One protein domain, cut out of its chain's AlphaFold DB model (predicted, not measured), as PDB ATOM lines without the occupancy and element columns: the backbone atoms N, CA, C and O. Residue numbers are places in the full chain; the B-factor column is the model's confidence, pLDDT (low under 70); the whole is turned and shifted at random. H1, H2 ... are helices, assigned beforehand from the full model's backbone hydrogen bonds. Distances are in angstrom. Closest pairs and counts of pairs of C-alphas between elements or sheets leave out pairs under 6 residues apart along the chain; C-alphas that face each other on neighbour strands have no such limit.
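This is residues 229 to 367 of the 379 residues of an uncharacterized protein of Leptomonas seymouri (UniProt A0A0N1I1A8). A compact body of helices H1 to H9 has one long helix, H10, as an arm, and residues 356 to 367 of it stick out free. In the body H4 and H7 lie side by side at the core; H1, H2, H4 and H5 form an up-and-down bundle, each running against the one before it in the chain, H9 packs on H7, and H8 packs on H5. The printed part has 139 residues with ten named helices, H1 to H10 in chain order, and no named strand; the class is all helix. The whole is compact, with a radius of gyration of the C-alphas of 16.1 A, yet elongated in outline, spanning 56 by 35 by 24 A.

H1, residues 230 to 239, begins at C-alpha 230 at (197.015, 255.359, 194.030). Then come H2, residues 242 to 252, 15.1 A long, and the short H3, residues 258 to 261. H4, residues 265 to 277, is 18.5 A long, and H5, residues 281 to 291, is 15.1 A long. H6 covers residues 296 to 303, H7 residues 307 to 315, and H8 residues 320 to 330, 15.6 A long. H9, residues 335 to 348, is 19.8 A long. H10, residues 352 to 367, is 22.3 A long and ends at C-alpha 367 at (199.279, 215.083, 166.278).

H4 and H5 are the hub, touching four helices each. H4 touches H1 at a shallow tilt of 24 degrees, the same way, the closest C-alphas being those of Ala 234 and Ile 270, 5.2 A apart. H4 and H5 form a helical hairpin; they touch with residues 271 to 275 of H4 alone, closest at the C-alphas of Leu 275 and Gly 284, 5.7 A. H2 touches H5, closest at the C-alphas of Ala 250 and Val 283, 5.5 A. H3 touches H5 at the C-alphas of His 259 and Val 291, 4.6 A, their closest. H8 touches H5, closest at the C-alphas of Ser 285 and Tyr 322, 5.2 A. H7 touches H4, closest at the C-alphas of Ala 272 and Leu 312, 4.5 A. H9 touches H7 at a steep tilt of 45 degrees, opposite ways, closest at the C-alphas of Ala 314 and Lys 342, 4.2 A. H6 touches H7, closest at the C-alphas of Arg 301 and Pro 309, 5.2 A. Every O i to N i+4 pair is within hydrogen-bond range in H1, H2, H4, H5, H7, H8, H9 and H10; H6 has 3 of 4, and H3 is too short for such a pair.

The two C-alphas farthest apart are those of Pro 256 and Leu 367, 56.5 A. The nine links are tight, and the printed part has no cut. No printed residue is under 70 in pLDDT.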
ATOM      1  N   ARG A 229     195.120 259.400 195.937       95.75
ATOM      2  CA  ARG A 229     195.344 257.987 196.250       95.75
ATOM      3  C   ARG A 229     195.715 257.213 194.986       95.75
ATOM      4  O   ARG A 229     195.203 257.485 193.901       95.75
ATOM      5  N   GLU A 230     196.548 256.190 195.147       95.81
ATOM      6  CA  GLU A 230     197.015 255.359 194.030       95.81
ATOM      7  C   GLU A 230     195.866 254.700 193.249       95.81
ATOM      8  O   GLU A 230     195.930 254.626 192.027       95.81
ATOM      9  N   SER A 231     194.773 254.308 193.919       95.62
ATOM     10  CA  SER A 231     193.592 253.743 193.254       95.62
ATOM     11  C   SER A 231     192.893 254.748 192.333       95.62
ATOM     12  O   SER A 231     192.435 254.379 191.255       95.62
ATOM     13  N   ILE A 232     192.873 256.031 192.710       97.38
ATOM     14  CA  ILE A 232     192.320 257.112 191.886       97.38
ATOM     15  C   ILE A 232     193.203 257.342 190.664       97.38
ATOM     16  O   ILE A 232     192.697 257.408 189.547       97.38
ATOM     17  N   LEU A 233     194.525 257.402 190.855       97.62
ATOM     18  CA  LEU A 233     195.476 257.529 189.747       97.62
ATOM     19  C   LEU A 233     195.379 256.346 188.774       97.62
ATOM     20  O   LEU A 233     195.446 256.560 187.569       97.62
ATOM     21  N   ALA A 234     195.167 255.126 189.275       96.81
ATOM     22  CA  ALA A 234     194.970 253.938 188.448       96.81
ATOM     23  C   ALA A 234     193.688 254.016 187.607       96.81
ATOM     24  O   ALA A 234     193.724 253.726 186.415       96.81
ATOM     25  N   VAL A 235     192.565 254.460 188.182       96.75
ATOM     26  CA  VAL A 235     191.327 254.662 187.406       96.75
ATOM     27  C   VAL A 235     191.485 255.759 186.365       96.75
ATOM     28  O   VAL A 235     191.052 255.590 185.228       96.75
ATOM     29  N   LEU A 236     192.141 256.860 186.725       96.94
ATOM     30  CA  LEU A 236     192.420 257.939 185.786       96.94
ATOM     31  C   LEU A 236     193.310 257.455 184.634       96.94
ATOM     32  O   LEU A 236     192.981 257.690 183.480       96.94
ATOM     33  N   ALA A 237     194.390 256.727 184.910       97.06
ATOM     34  CA  ALA A 237     195.276 256.209 183.868       97.06
ATOM     35  C   ALA A 237     194.589 255.190 182.939       97.06
ATOM     36  O   ALA A 237     194.862 255.160 181.737       97.06
ATOM     37  N   ALA A 238     193.684 254.374 183.486       94.75
ATOM     38  CA  ALA A 238     192.982 253.332 182.746       94.75
ATOM     39  C   ALA A 238     191.808 253.845 181.898       94.75
ATOM     40  O   ALA A 238     191.456 253.196 180.915       94.75
ATOM     41  N   SER A 239     191.153 254.935 182.305       94.25
ATOM     42  CA  SER A 239     189.845 255.317 181.748       94.25
ATOM     43  C   SER A 239     189.715 256.788 181.361       94.25
ATOM     44  O   SER A 239     188.732 257.140 180.717       94.25
ATOM     45  N   ALA A 240     190.662 257.657 181.725       95.06
ATOM     46  CA  ALA A 240     190.570 259.064 181.355       95.06
ATOM     47  C   ALA A 240     190.657 259.260 179.830       95.06
ATOM     48  O   ALA A 240     191.414 258.563 179.147       95.06
ATOM     49  N   PRO A 241     189.939 260.258 179.284       95.19
ATOM     50  CA  PRO A 241     190.102 260.643 177.891       95.19
ATOM     51  C   PRO A 241     191.500 261.231 177.654       95.19
ATOM     52  O   PRO A 241     192.094 261.850 178.545       95.19
ATOM     53  N   VAL A 242     191.999 261.096 176.422       94.69
ATOM     54  CA  VAL A 242     193.359 261.495 176.007       94.69
ATOM     55  C   VAL A 242     193.790 262.884 176.514       94.69
ATOM     56  O   VAL A 242     194.900 262.988 177.041       94.69
ATOM     57  N   PRO A 243     192.967 263.956 176.450       94.88
ATOM     58  CA  PRO A 243     193.381 265.271 176.947       94.88
ATOM     59  C   PRO A 243     193.737 265.281 178.440       94.88
ATOM     60  O   PRO A 243     194.684 265.955 178.849       94.88
ATOM     61  N   LEU A 244     193.003 264.526 179.264       96.62
ATOM     62  CA  LEU A 244     193.293 264.389 180.690       96.62
ATOM     63  C   LEU A 244     194.490 263.470 180.922       96.62
ATOM     64  O   LEU A 244     195.344 263.807 181.735       96.62
ATOM     65  N   THR A 245     194.611 262.380 180.167       97.00
ATOM     66  CA  THR A 245     195.786 261.497 180.198       97.00
ATOM     67  C   THR A 245     197.076 262.270 179.923       97.00
ATOM     68  O   THR A 245     198.022 262.169 180.703       97.00
ATOM     69  N   ASN A 246     197.098 263.128 178.896       96.88
ATOM     70  CA  ASN A 246     198.247 263.983 178.586       96.88
ATOM     71  C   ASN A 246     198.593 264.917 179.762       96.88
ATOM     72  O   ASN A 246     199.760 265.033 180.146       96.88
ATOM     73  N   LYS A 247     197.588 265.561 180.376       97.50
ATOM     74  CA  LYS A 247     197.778 266.433 181.552       97.50
ATOM     75  C   LYS A 247     198.316 265.653 182.762       97.50
ATOM     76  O   LYS A 247     199.224 266.130 183.442       97.50
ATOM     77  N   LEU A 248     197.799 264.448 183.010       97.50
ATOM     78  CA  LEU A 248     198.241 263.561 184.092       97.50
ATOM     79  C   LEU A 248     199.682 263.092 183.886       97.50
ATOM     80  O   LEU A 248     200.499 263.242 184.791       97.50
ATOM     81  N   ALA A 249     200.019 262.598 182.693       97.69
ATOM     82  CA  ALA A 249     201.374 262.179 182.348       97.69
ATOM     83  C   ALA A 249     202.377 263.333 182.505       97.69
ATOM     84  O   ALA A 249     203.446 263.151 183.089       97.69
ATOM     85  N   ALA A 250     202.007 264.541 182.066       97.62
ATOM     86  CA  ALA A 250     202.839 265.733 182.209       97.62
ATOM     87  C   ALA A 250     203.062 266.139 183.672       97.62
ATOM     88  O   ALA A 250     204.148 266.615 184.006       97.62
ATOM     89  N   ALA A 251     202.056 265.969 184.534       97.25
ATOM     90  CA  ALA A 251     202.172 266.264 185.958       97.25
ATOM     91  C   ALA A 251     203.022 265.219 186.691       97.25
ATOM     92  O   ALA A 251     203.939 265.586 187.424       97.25
ATOM     93  N   LEU A 252     202.771 263.928 186.449       96.94
ATOM     94  CA  LEU A 252     203.523 262.839 187.078       96.94
ATOM     95  C   LEU A 252     204.999 262.870 186.674       96.94
ATOM     96  O   LEU A 252     205.857 262.673 187.527       96.94
ATOM     97  N   ALA A 253     205.319 263.191 185.417       96.69
ATOM     98  CA  ALA A 253     206.707 263.300 184.956       96.69
ATOM     99  C   ALA A 253     207.538 264.347 185.726       96.69
ATOM    100  O   ALA A 253     208.766 264.294 185.680       96.69
ATOM    101  N   GLN A 254     206.888 265.290 186.421       95.94
ATOM    102  CA  GLN A 254     207.541 266.316 187.240       95.94
ATOM    103  C   GLN A 254     207.758 265.880 188.693       95.94
ATOM    104  O   GLN A 254     208.388 266.613 189.453       95.94
ATOM    105  N   TRP A 255     207.223 264.732 189.116       95.19
ATOM    106  CA  TRP A 255     207.379 264.270 190.491       95.19
ATOM    107  C   TRP A 255     208.818 263.808 190.738       95.19
ATOM    108  O   TRP A 255     209.281 262.880 190.068       95.19
ATOM    109  N   PRO A 256     209.529 264.396 191.718       92.38
ATOM    110  CA  PRO A 256     210.944 264.100 191.945       92.38
ATOM    111  C   PRO A 256     211.189 262.656 192.404       92.38
ATOM    112  O   PRO A 256     212.262 262.109 192.177       92.38
ATOM    113  N   ASN A 257     210.189 262.023 193.016       93.12
ATOM    114  CA  ASN A 257     210.244 260.651 193.516       93.12
ATOM    115  C   ASN A 257     209.524 259.640 192.608       93.12
ATOM    116  O   ASN A 257     209.330 258.498 193.023       93.12
ATOM    117  N   LEU A 258     209.110 260.006 191.385       95.69
ATOM    118  CA  LEU A 258     208.369 259.078 190.519       95.69
ATOM    119  C   LEU A 258     209.166 257.799 190.228       95.69
ATOM    120  O   LEU A 258     208.596 256.711 190.234       95.69
ATOM    121  N   HIS A 259     210.477 257.919 190.007       96.12
ATOM    122  CA  HIS A 259     211.355 256.771 189.790       96.12
ATOM    123  C   HIS A 259     211.286 255.760 190.953       96.12
ATOM    124  O   HIS A 259     211.120 254.561 190.725       96.12
ATOM    125  N   GLU A 260     211.334 256.252 192.195       95.38
ATOM    126  CA  GLU A 260     211.214 255.441 193.413       95.38
ATOM    127  C   GLU A 260     209.803 254.852 193.567       95.38
ATOM    128  O   GLU A 260     209.643 253.664 193.852       95.38
ATOM    129  N   LEU A 261     208.757 255.643 193.305       94.88
ATOM    130  CA  LEU A 261     207.373 255.161 193.327       94.88
ATOM    131  C   LEU A 261     207.160 254.015 192.326       94.88
ATOM    132  O   LEU A 261     206.481 253.039 192.648       94.88
ATOM    133  N   CYS A 262     207.810 254.077 191.161       95.62
ATOM    134  CA  CYS A 262     207.834 253.036 190.130       95.62
ATOM    135  C   CYS A 262     208.646 251.776 190.496       95.62
ATOM    136  O   CYS A 262     208.912 250.945 189.622       95.62
ATOM    137  N   GLN A 263     209.014 251.598 191.767       93.25
ATOM    138  CA  GLN A 263     209.391 250.298 192.337       93.25
ATOM    139  C   GLN A 263     208.163 249.500 192.814       93.25
ATOM    140  O   GLN A 263     208.222 248.282 192.979       93.25
ATOM    141  N   ARG A 264     207.013 250.165 193.003       95.56
ATOM    142  CA  ARG A 264     205.737 249.536 193.374       95.56
ATOM    143  C   ARG A 264     204.946 249.134 192.130       95.56
ATOM    144  O   ARG A 264     204.801 249.920 191.196       95.56
ATOM    145  N   ASP A 265     204.346 247.943 192.168       95.38
ATOM    146  CA  ASP A 265     203.555 247.387 191.056       95.38
ATOM    147  C   ASP A 265     202.432 248.333 190.587       95.38
ATOM    148  O   ASP A 265     202.228 248.495 189.386       95.38
ATOM    149  N   VAL A 266     201.750 249.009 191.519       95.75
ATOM    150  CA  VAL A 266     200.635 249.922 191.210       95.75
ATOM    151  C   VAL A 266     201.091 251.117 190.367       95.75
ATOM    152  O   VAL A 266     200.468 251.432 189.357       95.75
ATOM    153  N   TYR A 267     202.207 251.759 190.722       97.38
ATOM    154  CA  TYR A 267     202.726 252.901 189.962       97.38
ATOM    155  C   TYR A 267     203.304 252.486 188.609       97.38
ATOM    156  O   TYR A 267     203.146 253.221 187.637       97.38
ATOM    157  N   MET A 268     203.892 251.288 188.508       97.62
ATOM    158  CA  MET A 268     204.301 250.739 187.212       97.62
ATOM    159  C   MET A 268     203.102 250.563 186.272       97.62
ATOM    160  O   MET A 268     203.199 250.935 185.106       97.62
ATOM    161  N   GLN A 269     201.965 250.068 186.775       97.38
ATOM    162  CA  GLN A 269     200.729 249.950 185.990       97.38
ATOM    163  C   GLN A 269     200.155 251.315 185.595       97.38
ATOM    164  O   GLN A 269     199.801 251.502 184.433       97.38
ATOM    165  N   ILE A 270     200.112 252.275 186.527       98.38
ATOM    166  CA  ILE A 270     199.660 253.651 186.254       98.38
ATOM    167  C   ILE A 270     200.487 254.259 185.118       98.38
ATOM    168  O   ILE A 270     199.930 254.742 184.136       98.38
ATOM    169  N   VAL A 271     201.817 254.214 185.221       98.44
ATOM    170  CA  VAL A 271     202.702 254.778 184.195       98.44
ATOM    171  C   VAL A 271     202.553 254.041 182.868       98.44
ATOM    172  O   VAL A 271     202.494 254.696 181.831       98.44
ATOM    173  N   ALA A 272     202.463 252.708 182.880       98.00
ATOM    174  CA  ALA A 272     202.277 251.924 181.663       98.00
ATOM    175  C   ALA A 272     201.008 252.350 180.906       98.00
ATOM    176  O   ALA A 272     201.081 252.681 179.725       98.00
ATOM    177  N   GLN A 273     199.877 252.442 181.611       97.69
ATOM    178  CA  GLN A 273     198.603 252.880 181.039       97.69
ATOM    179  C   GLN A 273     198.667 254.323 180.523       97.69
ATOM    180  O   GLN A 273     198.184 254.609 179.430       97.69
ATOM    181  N   LEU A 274     199.309 255.234 181.263       98.12
ATOM    182  CA  LEU A 274     199.504 256.607 180.794       98.12
ATOM    183  C   LEU A 274     200.326 256.646 179.500       98.12
ATOM    184  O   LEU A 274     199.944 257.348 178.571       98.12
ATOM    185  N   LEU A 275     201.425 255.896 179.401       97.94
ATOM    186  CA  LEU A 275     202.260 255.851 178.193       97.94
ATOM    187  C   LEU A 275     201.517 255.266 176.983       97.94
ATOM    188  O   LEU A 275     201.676 255.751 175.860       97.94
ATOM    189  N   GLU A 276     200.690 254.247 177.208       96.12
ATOM    190  CA  GLU A 276     199.855 253.644 176.169       96.12
ATOM    191  C   GLU A 276     198.821 254.647 175.631       96.12
ATOM    192  O   GLU A 276     198.684 254.779 174.414       96.12
ATOM    193  N   HIS A 277     198.175 255.420 176.510       94.31
ATOM    194  CA  HIS A 277     197.066 256.318 176.161       94.31
ATOM    195  C   HIS A 277     197.450 257.792 175.896       94.31
ATOM    196  O   HIS A 277     196.596 258.581 175.498       94.31
ATOM    197  N   THR A 278     198.697 258.208 176.148       95.25
ATOM    198  CA  THR A 278     199.154 259.605 175.953       95.25
ATOM    199  C   THR A 278     199.465 259.880 174.485       95.25
ATOM    200  O   THR A 278     200.451 259.354 173.982       95.25
ATOM    201  N   ASP A 279     198.736 260.764 173.809       94.56
ATOM    202  CA  ASP A 279     199.045 261.127 172.412       94.56
ATOM    203  C   ASP A 279     200.200 262.130 172.284       94.56
ATOM    204  O   ASP A 279     200.884 262.171 171.261       94.56
ATOM    205  N   ASP A 280     200.472 262.921 173.326       95.69
ATOM    206  CA  ASP A 280     201.615 263.834 173.320       95.69
ATOM    207  C   ASP A 280     202.925 263.061 173.547       95.69
ATOM    208  O   ASP A 280     203.350 262.786 174.675       95.69
ATOM    209  N   GLU A 281     203.603 262.721 172.449       94.88
ATOM    210  CA  GLU A 281     204.875 262.001 172.492       94.88
ATOM    211  C   GLU A 281     205.960 262.732 173.289       94.88
ATOM    212  O   GLU A 281     206.784 262.073 173.918       94.88
ATOM    213  N   LYS A 282     205.965 264.074 173.331       96.75
ATOM    214  CA  LYS A 282     206.960 264.823 174.116       96.75
ATOM    215  C   LYS A 282     206.718 264.632 175.606       96.75
ATOM    216  O   LYS A 282     207.676 264.465 176.362       96.75
ATOM    217  N   VAL A 283     205.457 264.666 176.032       96.56
ATOM    218  CA  VAL A 283     205.068 264.382 177.419       96.56
ATOM    219  C   VAL A 283     205.394 262.935 177.778       96.56
ATOM    220  O   VAL A 283     206.041 262.699 178.797       96.56
ATOM    221  N   GLY A 284     205.027 261.982 176.920       97.19
ATOM    222  CA  GLY A 284     205.342 260.571 177.131       97.19
ATOM    223  C   GLY A 284     206.849 260.315 177.221       97.19
ATOM    224  O   GLY A 284     207.303 259.682 178.166       97.19
ATOM    225  N   SER A 285     207.654 260.892 176.325       97.56
ATOM    226  CA  SER A 285     209.119 260.810 176.378       97.56
ATOM    227  C   SER A 285     209.699 261.363 177.681       97.56
ATOM    228  O   SER A 285     210.608 260.757 178.245       97.56
ATOM    229  N   LYS A 286     209.175 262.482 178.199       97.38
ATOM    230  CA  LYS A 286     209.593 263.000 179.515       97.38
ATOM    231  C   LYS A 286     209.267 262.010 180.629       97.38
ATOM    232  O   LYS A 286     210.125 261.736 181.456       97.38
ATOM    233  N   LEU A 287     208.059 261.446 180.622       97.69
ATOM    234  CA  LEU A 287     207.640 260.448 181.604       97.69
ATOM    235  C   LEU A 287     208.539 259.200 181.567       97.69
ATOM    236  O   LEU A 287     208.965 258.725 182.617       97.69
ATOM    237  N   VAL A 288     208.885 258.715 180.370       97.38
ATOM    238  CA  VAL A 288     209.844 257.617 180.176       97.38
ATOM    239  C   VAL A 288     211.191 257.948 180.810       97.38
ATOM    240  O   VAL A 288     211.706 257.142 181.583       97.38
ATOM    241  N   ALA A 289     211.728 259.136 180.524       96.38
ATOM    242  CA  ALA A 289     213.035 259.546 181.021       96.38
ATOM    243  C   ALA A 289     213.084 259.706 182.548       96.38
ATOM    244  O   ALA A 289     214.114 259.436 183.165       96.38
ATOM    245  N   THR A 290     211.967 260.108 183.160       96.62
ATOM    246  CA  THR A 290     211.832 260.192 184.619       96.62
ATOM    247  C   THR A 290     211.762 258.804 185.267       96.62
ATOM    248  O   THR A 290     212.242 258.625 186.381       96.62
ATOM    249  N   VAL A 291     211.161 257.807 184.608       96.69
ATOM    250  CA  VAL A 291     210.929 256.476 185.204       96.69
ATOM    251  C   VAL A 291     212.094 255.513 184.984       96.69
ATOM    252  O   VAL A 291     212.385 254.705 185.870       96.69
ATOM    253  N   ILE A 292     212.768 255.597 183.836       95.44
ATOM    254  CA  ILE A 292     213.938 254.784 183.498       95.44
ATOM    255  C   ILE A 292     215.158 255.695 183.463       95.44
ATOM    256  O   ILE A 292     215.291 256.522 182.568       95.44
ATOM    257  N   THR A 293     216.047 255.535 184.436       93.19
ATOM    258  CA  THR A 293     217.218 256.398 184.635       93.19
ATOM    259  C   THR A 293     218.534 255.701 184.301       93.19
ATOM    260  O   THR A 293     219.481 256.357 183.876       93.19
ATOM    261  N   GLN A 294     218.577 254.375 184.438       94.31
ATOM    262  CA  GLN A 294     219.766 253.542 184.259       94.31
ATOM    263  C   GLN A 294     219.406 252.200 183.604       94.31
ATOM    264  O   GLN A 294     218.241 251.855 183.453       94.31
ATOM    265  N   GLU A 295     220.396 251.413 183.186       92.00
ATOM    266  CA  GLU A 295     220.126 250.137 182.503       92.00
ATOM    267  C   GLU A 295     219.592 249.038 183.431       92.00
ATOM    268  O   GLU A 295     218.789 248.204 182.998       92.00
ATOM    269  N   SER A 296     220.011 249.040 184.702       93.00
ATOM    270  CA  SER A 296     219.524 248.096 185.721       93.00
ATOM    271  C   SER A 296     218.009 248.181 185.885       93.00
ATOM    272  O   SER A 296     217.350 247.155 186.001       93.00
ATOM    273  N   ASP A 297     217.428 249.371 185.722       93.88
ATOM    274  CA  ASP A 297     215.982 249.600 185.725       93.88
ATOM    275  C   ASP A 297     215.227 248.714 184.725       93.88
ATOM    276  O   ASP A 297     214.081 248.331 184.971       93.88
ATOM    277  N   ILE A 298     215.841 248.407 183.579       93.75
ATOM    278  CA  ILE A 298     215.275 247.516 182.563       93.75
ATOM    279  C   ILE A 298     215.633 246.068 182.891       93.75
ATOM    280  O   ILE A 298     214.759 245.202 182.846       93.75
ATOM    281  N   ALA A 299     216.898 245.796 183.221       92.38
ATOM    282  CA  ALA A 299     217.379 244.443 183.492       92.38
ATOM    283  C   ALA A 299     216.632 243.786 184.667       92.38
ATOM    284  O   ALA A 299     216.142 242.663 184.530       92.38
ATOM    285  N   ASP A 300     216.462 244.506 185.774       93.19
ATOM    286  CA  ASP A 300     215.809 244.016 186.989       93.19
ATOM    287  C   ASP A 300     214.315 243.776 186.744       93.19
ATOM    288  O   ASP A 300     213.766 242.718 187.073       93.19
ATOM    289  N   ARG A 301     213.646 244.714 186.057       94.38
ATOM    290  CA  ARG A 301     212.230 244.574 185.679       94.38
ATOM    291  C   ARG A 301     212.006 243.424 184.699       94.38
ATOM    292  O   ARG A 301     211.003 242.719 184.816       94.38
ATOM    293  N   MET A 302     212.947 243.176 183.785       92.62
ATOM    294  CA  MET A 302     212.906 242.034 182.865       92.62
ATOM    295  C   MET A 302     213.015 240.685 183.577       92.62
ATOM    296  O   MET A 302     212.453 239.700 183.095       92.62
ATOM    297  N   GLN A 303     213.730 240.611 184.701       92.19
ATOM    298  CA  GLN A 303     213.848 239.380 185.490       92.19
ATOM    299  C   GLN A 303     212.585 239.081 186.312       92.19
ATOM    300  O   GLN A 303     212.373 237.940 186.733       92.19
ATOM    301  N   SER A 304     211.709 240.071 186.502       90.19
ATOM    302  CA  SER A 304     210.472 239.890 187.251       90.19
ATOM    303  C   SER A 304     209.489 238.945 186.556       90.19
ATOM    304  O   SER A 304     209.239 239.006 185.348       90.19
ATOM    305  N   ARG A 305     208.857 238.090 187.366       88.62
ATOM    306  CA  ARG A 305     207.740 237.226 186.951       88.62
ATOM    307  C   ARG A 305     206.380 237.920 187.044       88.62
ATOM    308  O   ARG A 305     205.379 237.339 186.638       88.62
ATOM    309  N   LYS A 306     206.323 239.126 187.615       92.12
ATOM    310  CA  LYS A 306     205.078 239.879 187.791       92.12
ATOM    311  C   LYS A 306     204.676 240.584 186.496       92.12
ATOM    312  O   LYS A 306     205.534 241.026 185.735       92.12
ATOM    313  N   ALA A 307     203.370 240.761 186.299       91.94
ATOM    314  CA  ALA A 307     202.831 241.440 185.122       91.94
ATOM    315  C   ALA A 307     203.151 242.944 185.099       91.94
ATOM    316  O   ALA A 307     203.418 243.478 184.033       91.94
ATOM    317  N   ALA A 308     203.169 243.632 186.248       94.94
ATOM    318  CA  ALA A 308     203.344 245.089 186.296       94.94
ATOM    319  C   ALA A 308     204.701 245.586 185.741       94.94
ATOM    320  O   ALA A 308     204.687 246.451 184.864       94.94
ATOM    321  N   PRO A 309     205.864 245.019 186.129       95.69
ATOM    322  CA  PRO A 309     207.142 245.365 185.498       95.69
ATOM    323  C   PRO A 309     207.167 245.079 183.994       95.69
ATOM    324  O   PRO A 309     207.699 245.870 183.219       95.69
ATOM    325  N   GLN A 310     206.562 243.965 183.567       94.69
ATOM    326  CA  GLN A 310     206.496 243.589 182.154       94.69
ATOM    327  C   GLN A 310     205.584 244.530 181.357       94.69
ATOM    328  O   GLN A 310     205.927 244.878 180.232       94.69
ATOM    329  N   HIS A 311     204.469 244.977 181.944       96.38
ATOM    330  CA  HIS A 311     203.555 245.957 181.357       96.38
ATOM    331  C   HIS A 311     204.260 247.288 181.125       96.38
ATOM    332  O   HIS A 311     204.241 247.791 180.009       96.38
ATOM    333  N   LEU A 312     204.961 247.809 182.139       97.56
ATOM    334  CA  LEU A 312     205.721 249.052 182.007       97.56
ATOM    335  C   LEU A 312     206.737 248.960 180.867       97.56
ATOM    336  O   LEU A 312     206.755 249.826 179.998       97.56
ATOM    337  N   LEU A 313     207.536 247.891 180.818       96.69
ATOM    338  CA  LEU A 313     208.509 247.699 179.740       96.69
ATOM    339  C   LEU A 313     207.848 247.509 178.363       96.69
ATOM    340  O   LEU A 313     208.390 247.968 177.359       96.69
ATOM    341  N   ALA A 314     206.682 246.864 178.300       95.62
ATOM    342  CA  ALA A 314     205.905 246.739 177.070       95.62
ATOM    343  C   ALA A 314     205.375 248.102 176.588       95.62
ATOM    344  O   ALA A 314     205.444 248.391 175.392       95.62
ATOM    345  N   ALA A 315     204.919 248.957 177.506       96.75
ATOM    346  CA  ALA A 315     204.410 250.295 177.212       96.75
ATOM    347  C   ALA A 315     205.495 251.238 176.657       96.75
ATOM    348  O   ALA A 315     205.199 252.107 175.839       96.75
ATOM    349  N   LEU A 316     206.775 251.017 176.985       95.94
ATOM    350  CA  LEU A 316     207.905 251.737 176.367       95.94
ATOM    351  C   LEU A 316     208.017 251.488 174.850       95.94
ATOM    352  O   LEU A 316     208.665 252.259 174.147       95.94
ATOM    353  N   MET A 317     207.377 250.432 174.336       92.62
ATOM    354  CA  MET A 317     207.279 250.119 172.905       92.62
ATOM    355  C   MET A 317     205.962 250.583 172.276       92.62
ATOM    356  O   MET A 317     205.727 250.292 171.102       92.62
ATOM    357  N   ALA A 318     205.090 251.268 173.024       90.88
ATOM    358  CA  ALA A 318     203.831 251.779 172.489       90.88
ATOM    359  C   ALA A 318     204.070 252.814 171.378       90.88
ATOM    360  O   ALA A 318     203.326 252.837 170.401       90.88
ATOM    361  N   LYS A 319     205.132 253.628 171.498       94.62
ATOM    362  CA  LYS A 319     205.499 254.658 170.515       94.62
ATOM    363  C   LYS A 319     207.003 254.638 170.202       94.62
ATOM    364  O   LYS A 319     207.808 254.472 171.121       94.62
ATOM    365  N   PRO A 320     207.428 254.849 168.938       93.19
ATOM    366  CA  PRO A 320     208.849 254.837 168.570       93.19
ATOM    367  C   PRO A 320     209.702 255.897 169.284       93.19
ATOM    368  O   PRO A 320     210.886 255.672 169.537       93.19
ATOM    369  N   SER A 321     209.126 257.055 169.611       95.25
ATOM    370  CA  SER A 321     209.810 258.137 170.331       95.25
ATOM    371  C   SER A 321     210.262 257.738 171.732       95.25
ATOM    372  O   SER A 321     211.313 258.198 172.180       95.25
ATOM    373  N   TYR A 322     209.539 256.844 172.403       96.38
ATOM    374  CA  TYR A 322     209.891 256.360 173.738       96.38
ATOM    375  C   TYR A 322     211.167 255.516 173.694       96.38
ATOM    376  O   TYR A 322     212.115 255.792 174.429       96.38
ATOM    377  N   ALA A 323     211.252 254.575 172.750       92.31
ATOM    378  CA  ALA A 323     212.458 253.779 172.522       92.31
ATOM    379  C   ALA A 323     213.669 254.655 172.147       92.31
ATOM    380  O   ALA A 323     214.752 254.464 172.696       92.31
ATOM    381  N   LYS A 324     213.476 255.665 171.284       94.44
ATOM    382  CA  LYS A 324     214.529 256.644 170.946       94.44
ATOM    383  C   LYS A 324     214.977 257.469 172.154       94.44
ATOM    384  O   LYS A 324     216.156 257.784 172.285       94.44
ATOM    385  N   THR A 325     214.043 257.830 173.033       95.88
ATOM    386  CA  THR A 325     214.349 258.580 174.260       95.88
ATOM    387  C   THR A 325     215.231 257.750 175.188       95.88
ATOM    388  O   THR A 325     216.246 258.249 175.664       95.88
ATOM    389  N   LEU A 326     214.904 256.466 175.363       94.94
ATOM    390  CA  LEU A 326     215.712 255.527 176.147       94.94
ATOM    391  C   LEU A 326     217.093 255.302 175.544       94.94
ATOM    392  O   LEU A 326     218.077 255.305 176.272       94.94
ATOM    393  N   GLU A 327     217.183 255.126 174.226       94.31
ATOM    394  CA  GLU A 327     218.468 254.968 173.541       94.31
ATOM    395  C   GLU A 327     219.369 256.182 173.766       94.31
ATOM    396  O   GLU A 327     220.541 256.025 174.103       94.31
ATOM    397  N   LYS A 328     218.813 257.395 173.664       94.56
ATOM    398  CA  LYS A 328     219.553 258.627 173.943       94.56
ATOM    399  C   LYS A 328     220.020 258.707 175.399       94.56
ATOM    400  O   LYS A 328     221.120 259.186 175.652       94.56
ATOM    401  N   GLN A 329     219.188 258.277 176.343       94.12
ATOM    402  CA  GLN A 329     219.474 258.373 177.773       94.12
ATOM    403  C   GLN A 329     220.464 257.312 178.261       94.12
ATOM    404  O   GLN A 329     221.324 257.609 179.083       94.12
ATOM    405  N   LEU A 330     220.356 256.087 177.746       93.94
ATOM    406  CA  LEU A 330     221.179 254.944 178.147       93.94
ATOM    407  C   LEU A 330     222.395 254.737 177.230       93.94
ATOM    408  O   LEU A 330     223.225 253.875 177.490       93.94
ATOM    409  N   GLY A 331     222.487 255.485 176.129       92.44
ATOM    410  CA  GLY A 331     223.577 255.405 175.156       92.44
ATOM    411  C   GLY A 331     223.537 254.182 174.234       92.44
ATOM    412  O   GLY A 331     224.427 254.034 173.398       92.44
ATOM    413  N   LYS A 332     222.534 253.298 174.356       92.12
ATOM    414  CA  LYS A 332     222.384 252.120 173.489       92.12
ATOM    415  C   LYS A 332     220.927 251.690 173.275       92.12
ATOM    416  O   LYS A 332     220.096 251.870 174.172       92.12
ATOM    417  N   PRO A 333     220.607 251.050 172.133       91.06
ATOM    418  CA  PRO A 333     219.263 250.549 171.864       91.06
ATOM    419  C   PRO A 333     218.840 249.430 172.827       91.06
ATOM    420  O   PRO A 333     219.556 248.446 173.009       91.06
ATOM    421  N   GLN A 334     217.619 249.524 173.361       92.06
ATOM    422  CA  GLN A 334     217.024 248.514 174.258       92.06
ATOM    423  C   GLN A 334     215.955 247.644 173.575       92.06
ATOM    424  O   GLN A 334     215.306 246.807 174.205       92.06
ATOM    425  N   THR A 335     215.779 247.802 172.262       89.19
ATOM    426  CA  THR A 335     214.668 247.251 171.471       89.19
ATOM    427  C   THR A 335     214.466 245.745 171.655       89.19
ATOM    428  O   THR A 335     213.328 245.287 171.755       89.19
ATOM    429  N   LYS A 336     215.549 244.958 171.742       91.44
ATOM    430  CA  LYS A 336     215.464 243.499 171.945       91.44
ATOM    431  C   LYS A 336     214.828 243.140 173.291       91.44
ATOM    432  O   LYS A 336     213.932 242.297 173.329       91.44
ATOM    433  N   LEU A 337     215.261 243.787 174.377       92.06
ATOM    434  CA  LEU A 337     214.732 243.534 175.719       92.06
ATOM    435  C   LEU A 337     213.272 243.968 175.823       92.06
ATOM    436  O   LEU A 337     212.440 243.192 176.286       92.06
ATOM    437  N   LEU A 338     212.941 245.156 175.311       93.25
ATOM    438  CA  LEU A 338     211.570 245.665 175.341       93.25
ATOM    439  C   LEU A 338     210.610 244.809 174.498       93.25
ATOM    440  O   LEU A 338     209.485 244.537 174.914       93.25
ATOM    441  N   THR A 339     211.066 244.301 173.347       92.62
ATOM    442  CA  THR A 339     210.283 243.361 172.527       92.62
ATOM    443  C   THR A 339     210.006 242.064 173.285       92.62
ATOM    444  O   THR A 339     208.873 241.587 173.302       92.62
ATOM    445  N   ALA A 340     211.011 241.512 173.971       92.50
ATOM    446  CA  ALA A 340     210.822 240.338 174.819       92.50
ATOM    447  C   ALA A 340     209.857 240.615 175.987       92.50
ATOM    448  O   ALA A 340     209.030 239.760 176.306       92.50
ATOM    449  N   ALA A 341     209.917 241.808 176.591       93.38
ATOM    450  CA  ALA A 341     208.992 242.233 177.642       93.38
ATOM    451  C   ALA A 341     207.543 242.265 177.144       93.38
ATOM    452  O   ALA A 341     206.661 241.708 177.792       93.38
ATOM    453  N   LYS A 342     207.314 242.835 175.954       93.12
ATOM    454  CA  LYS A 342     205.998 242.893 175.304       93.12
ATOM    455  C   LYS A 342     205.393 241.505 175.095       93.12
ATOM    456  O   LYS A 342     204.221 241.299 175.400       93.12
ATOM    457  N   VAL A 343     206.190 240.542 174.630       91.56
ATOM    458  CA  VAL A 343     205.748 239.144 174.466       91.56
ATOM    459  C   VAL A 343     205.428 238.510 175.824       91.56
ATOM    460  O   VAL A 343     204.383 237.881 175.976       91.56
ATOM    461  N   ARG A 344     206.290 238.691 176.835       91.62
ATOM    462  CA  ARG A 344     206.052 238.152 178.186       91.62
ATOM    463  C   ARG A 344     204.777 238.713 178.808       91.62
ATOM    464  O   ARG A 344     203.971 237.934 179.312       91.62
ATOM    465  N   PHE A 345     204.571 240.023 178.697       92.88
ATOM    466  CA  PHE A 345     203.368 240.681 179.184       92.88
ATOM    467  C   PHE A 345     202.122 240.110 178.503       92.88
ATOM    468  O   PHE A 345     201.241 239.614 179.201       92.88
ATOM    469  N   ALA A 346     202.105 240.057 177.166       88.81
ATOM    470  CA  ALA A 346     200.987 239.507 176.400       88.81
ATOM    471  C   ALA A 346     200.646 238.061 176.798       88.81
ATOM    472  O   ALA A 346     199.476 237.730 176.974       88.81
ATOM    473  N   ASN A 347     201.659 237.213 177.008       86.12
ATOM    474  CA  ASN A 347     201.460 235.837 177.468       86.12
ATOM    475  C   ASN A 347     200.927 235.775 178.909       86.12
ATOM    476  O   ASN A 347     200.123 234.903 179.233       86.12
ATOM    477  N   SER A 348     201.361 236.690 179.781       85.25
ATOM    478  CA  SER A 348     200.930 236.744 181.185       85.25
ATOM    479  C   SER A 348     199.490 237.236 181.362       85.25
ATOM    480  O   SER A 348     198.820 236.839 182.313       85.25
ATOM    481  N   THR A 349     199.003 238.076 180.443       84.25
ATOM    482  CA  THR A 349     197.653 238.656 180.480       84.25
ATOM    483  C   THR A 349     196.674 237.970 179.531       84.25
ATOM    484  O   THR A 349     195.517 238.380 179.437       84.25
ATOM    485  N   GLN A 350     197.107 236.927 178.821       80.88
ATOM    486  CA  GLN A 350     196.250 236.195 177.902       80.88
ATOM    487  C   GLN A 350     195.094 235.515 178.662       80.88
ATOM    488  O   GLN A 350     195.330 234.806 179.646       80.88
ATOM    489  N   PRO A 351     193.831 235.659 178.208       81.12
ATOM    490  CA  PRO A 351     192.707 234.968 178.827       81.12
ATOM    491  C   PRO A 351     192.929 233.452 178.855       81.12
ATOM    492  O   PRO A 351     193.318 232.857 177.848       81.12
ATOM    493  N   LYS A 352     192.611 232.797 179.982       78.56
ATOM    494  CA  LYS A 352     192.782 231.337 180.151       78.56
ATOM    495  C   LYS A 352     192.119 230.525 179.038       78.56
ATOM    496  O   LYS A 352     192.683 229.527 178.600       78.56
ATOM    497  N   ALA A 353     190.953 230.961 178.564       76.44
ATOM    498  CA  ALA A 353     190.255 230.327 177.449       76.44
ATOM    499  C   ALA A 353     191.087 230.368 176.154       76.44
ATOM    500  O   ALA A 353     191.259 229.339 175.507       76.44
ATOM    501  N   ALA A 354     191.677 231.522 175.827       75.88
ATOM    502  CA  ALA A 354     192.531 231.687 174.651       75.88
ATOM    503  C   ALA A 354     193.845 230.893 174.775       75.88
ATOM    504  O   ALA A 354     194.264 230.246 173.817       75.88
ATOM    505  N   SER A 355     194.455 230.876 175.965       76.69
ATOM    506  CA  SER A 355     195.638 230.050 176.249       76.69
ATOM    507  C   SER A 355     195.334 228.550 176.101       76.69
ATOM    508  O   SER A 355     196.079 227.814 175.456       76.69
ATOM    509  N   THR A 356     194.182 228.103 176.614       78.31
ATOM    510  CA  THR A 356     193.712 226.713 176.478       78.31
ATOM    511  C   THR A 356     193.481 226.352 175.011       78.31
ATOM    512  O   THR A 356     193.915 225.294 174.560       78.31
ATOM    513  N   GLN A 357     192.850 227.244 174.245       83.00
ATOM    514  CA  GLN A 357     192.607 227.052 172.818       83.00
ATOM    515  C   GLN A 357     193.918 226.924 172.027       83.00
ATOM    516  O   GLN A 357     194.051 226.011 171.214       83.00
ATOM    517  N   GLN A 358     194.913 227.776 172.294       80.88
ATOM    518  CA  GLN A 358     196.235 227.671 171.667       80.88
ATOM    519  C   GLN A 358     196.943 226.361 172.025       80.88
ATOM    520  O   GLN A 358     197.449 225.687 171.131       80.88
ATOM    521  N   ALA A 359     196.910 225.942 173.291       82.25
ATOM    522  CA  ALA A 359     197.490 224.667 173.711       82.25
ATOM    523  C   ALA A 359     196.818 223.462 173.023       82.25
ATOM    524  O   ALA A 359     197.493 222.496 172.658       82.25
ATOM    525  N   ILE A 360     195.497 223.512 172.814       84.25
ATOM    526  CA  ILE A 360     194.759 222.499 172.046       84.25
ATOM    527  C   ILE A 360     195.206 222.513 170.581       84.25
ATOM    528  O   ILE A 360     195.538 221.456 170.046       84.25
ATOM    529  N   PHE A 361     195.275 223.683 169.940       86.38
ATOM    530  CA  PHE A 361     195.733 223.794 168.552       86.38
ATOM    531  C   PHE A 361     197.170 223.310 168.360       86.38
ATOM    532  O   PHE A 361     197.449 222.608 167.391       86.38
ATOM    533  N   GLU A 362     198.081 223.615 169.283       86.69
ATOM    534  CA  GLU A 362     199.450 223.101 169.237       86.69
ATOM    535  C   GLU A 362     199.500 221.579 169.392       86.69
ATOM    536  O   GLU A 362     200.253 220.918 168.674       86.69
ATOM    537  N   LYS A 363     198.681 220.999 170.280       85.62
ATOM    538  CA  LYS A 363     198.552 219.538 170.404       85.62
ATOM    539  C   LYS A 363     197.994 218.913 169.126       85.62
ATOM    540  O   LYS A 363     198.549 217.922 168.663       85.62
ATOM    541  N   LEU A 364     196.960 219.503 168.524       84.06
ATOM    542  CA  LEU A 364     196.391 219.047 167.249       84.06
ATOM    543  C   LEU A 364     197.411 219.139 166.110       84.06
ATOM    544  O   LEU A 364     197.557 218.201 165.333       84.06
ATOM    545  N   LYS A 365     198.178 220.232 166.047       87.12
ATOM    546  CA  LYS A 365     199.247 220.404 165.061       87.12
ATOM    547  C   LYS A 365     200.327 219.341 165.236       87.12
ATOM    548  O   LYS A 365     200.695 218.710 164.251       87.12
ATOM    549  N   LYS A 366     200.769 219.084 166.474       85.38
ATOM    550  CA  LYS A 366     201.728 218.014 166.797       85.38
ATOM    551  C   LYS A 366     201.202 216.635 166.398       85.38
ATOM    552  O   LYS A 366     201.942 215.874 165.779       85.38
ATOM    553  N   LEU A 367     199.931 216.336 166.680       81.88
ATOM    554  CA  LEU A 367     199.279 215.083 166.278       81.88
ATOM    555  C   LEU A 367     199.259 214.922 164.751       81.88
ATOM    556  O   LEU A 367     199.681 213.879 164.254       81.88
TER     557      LEU A 367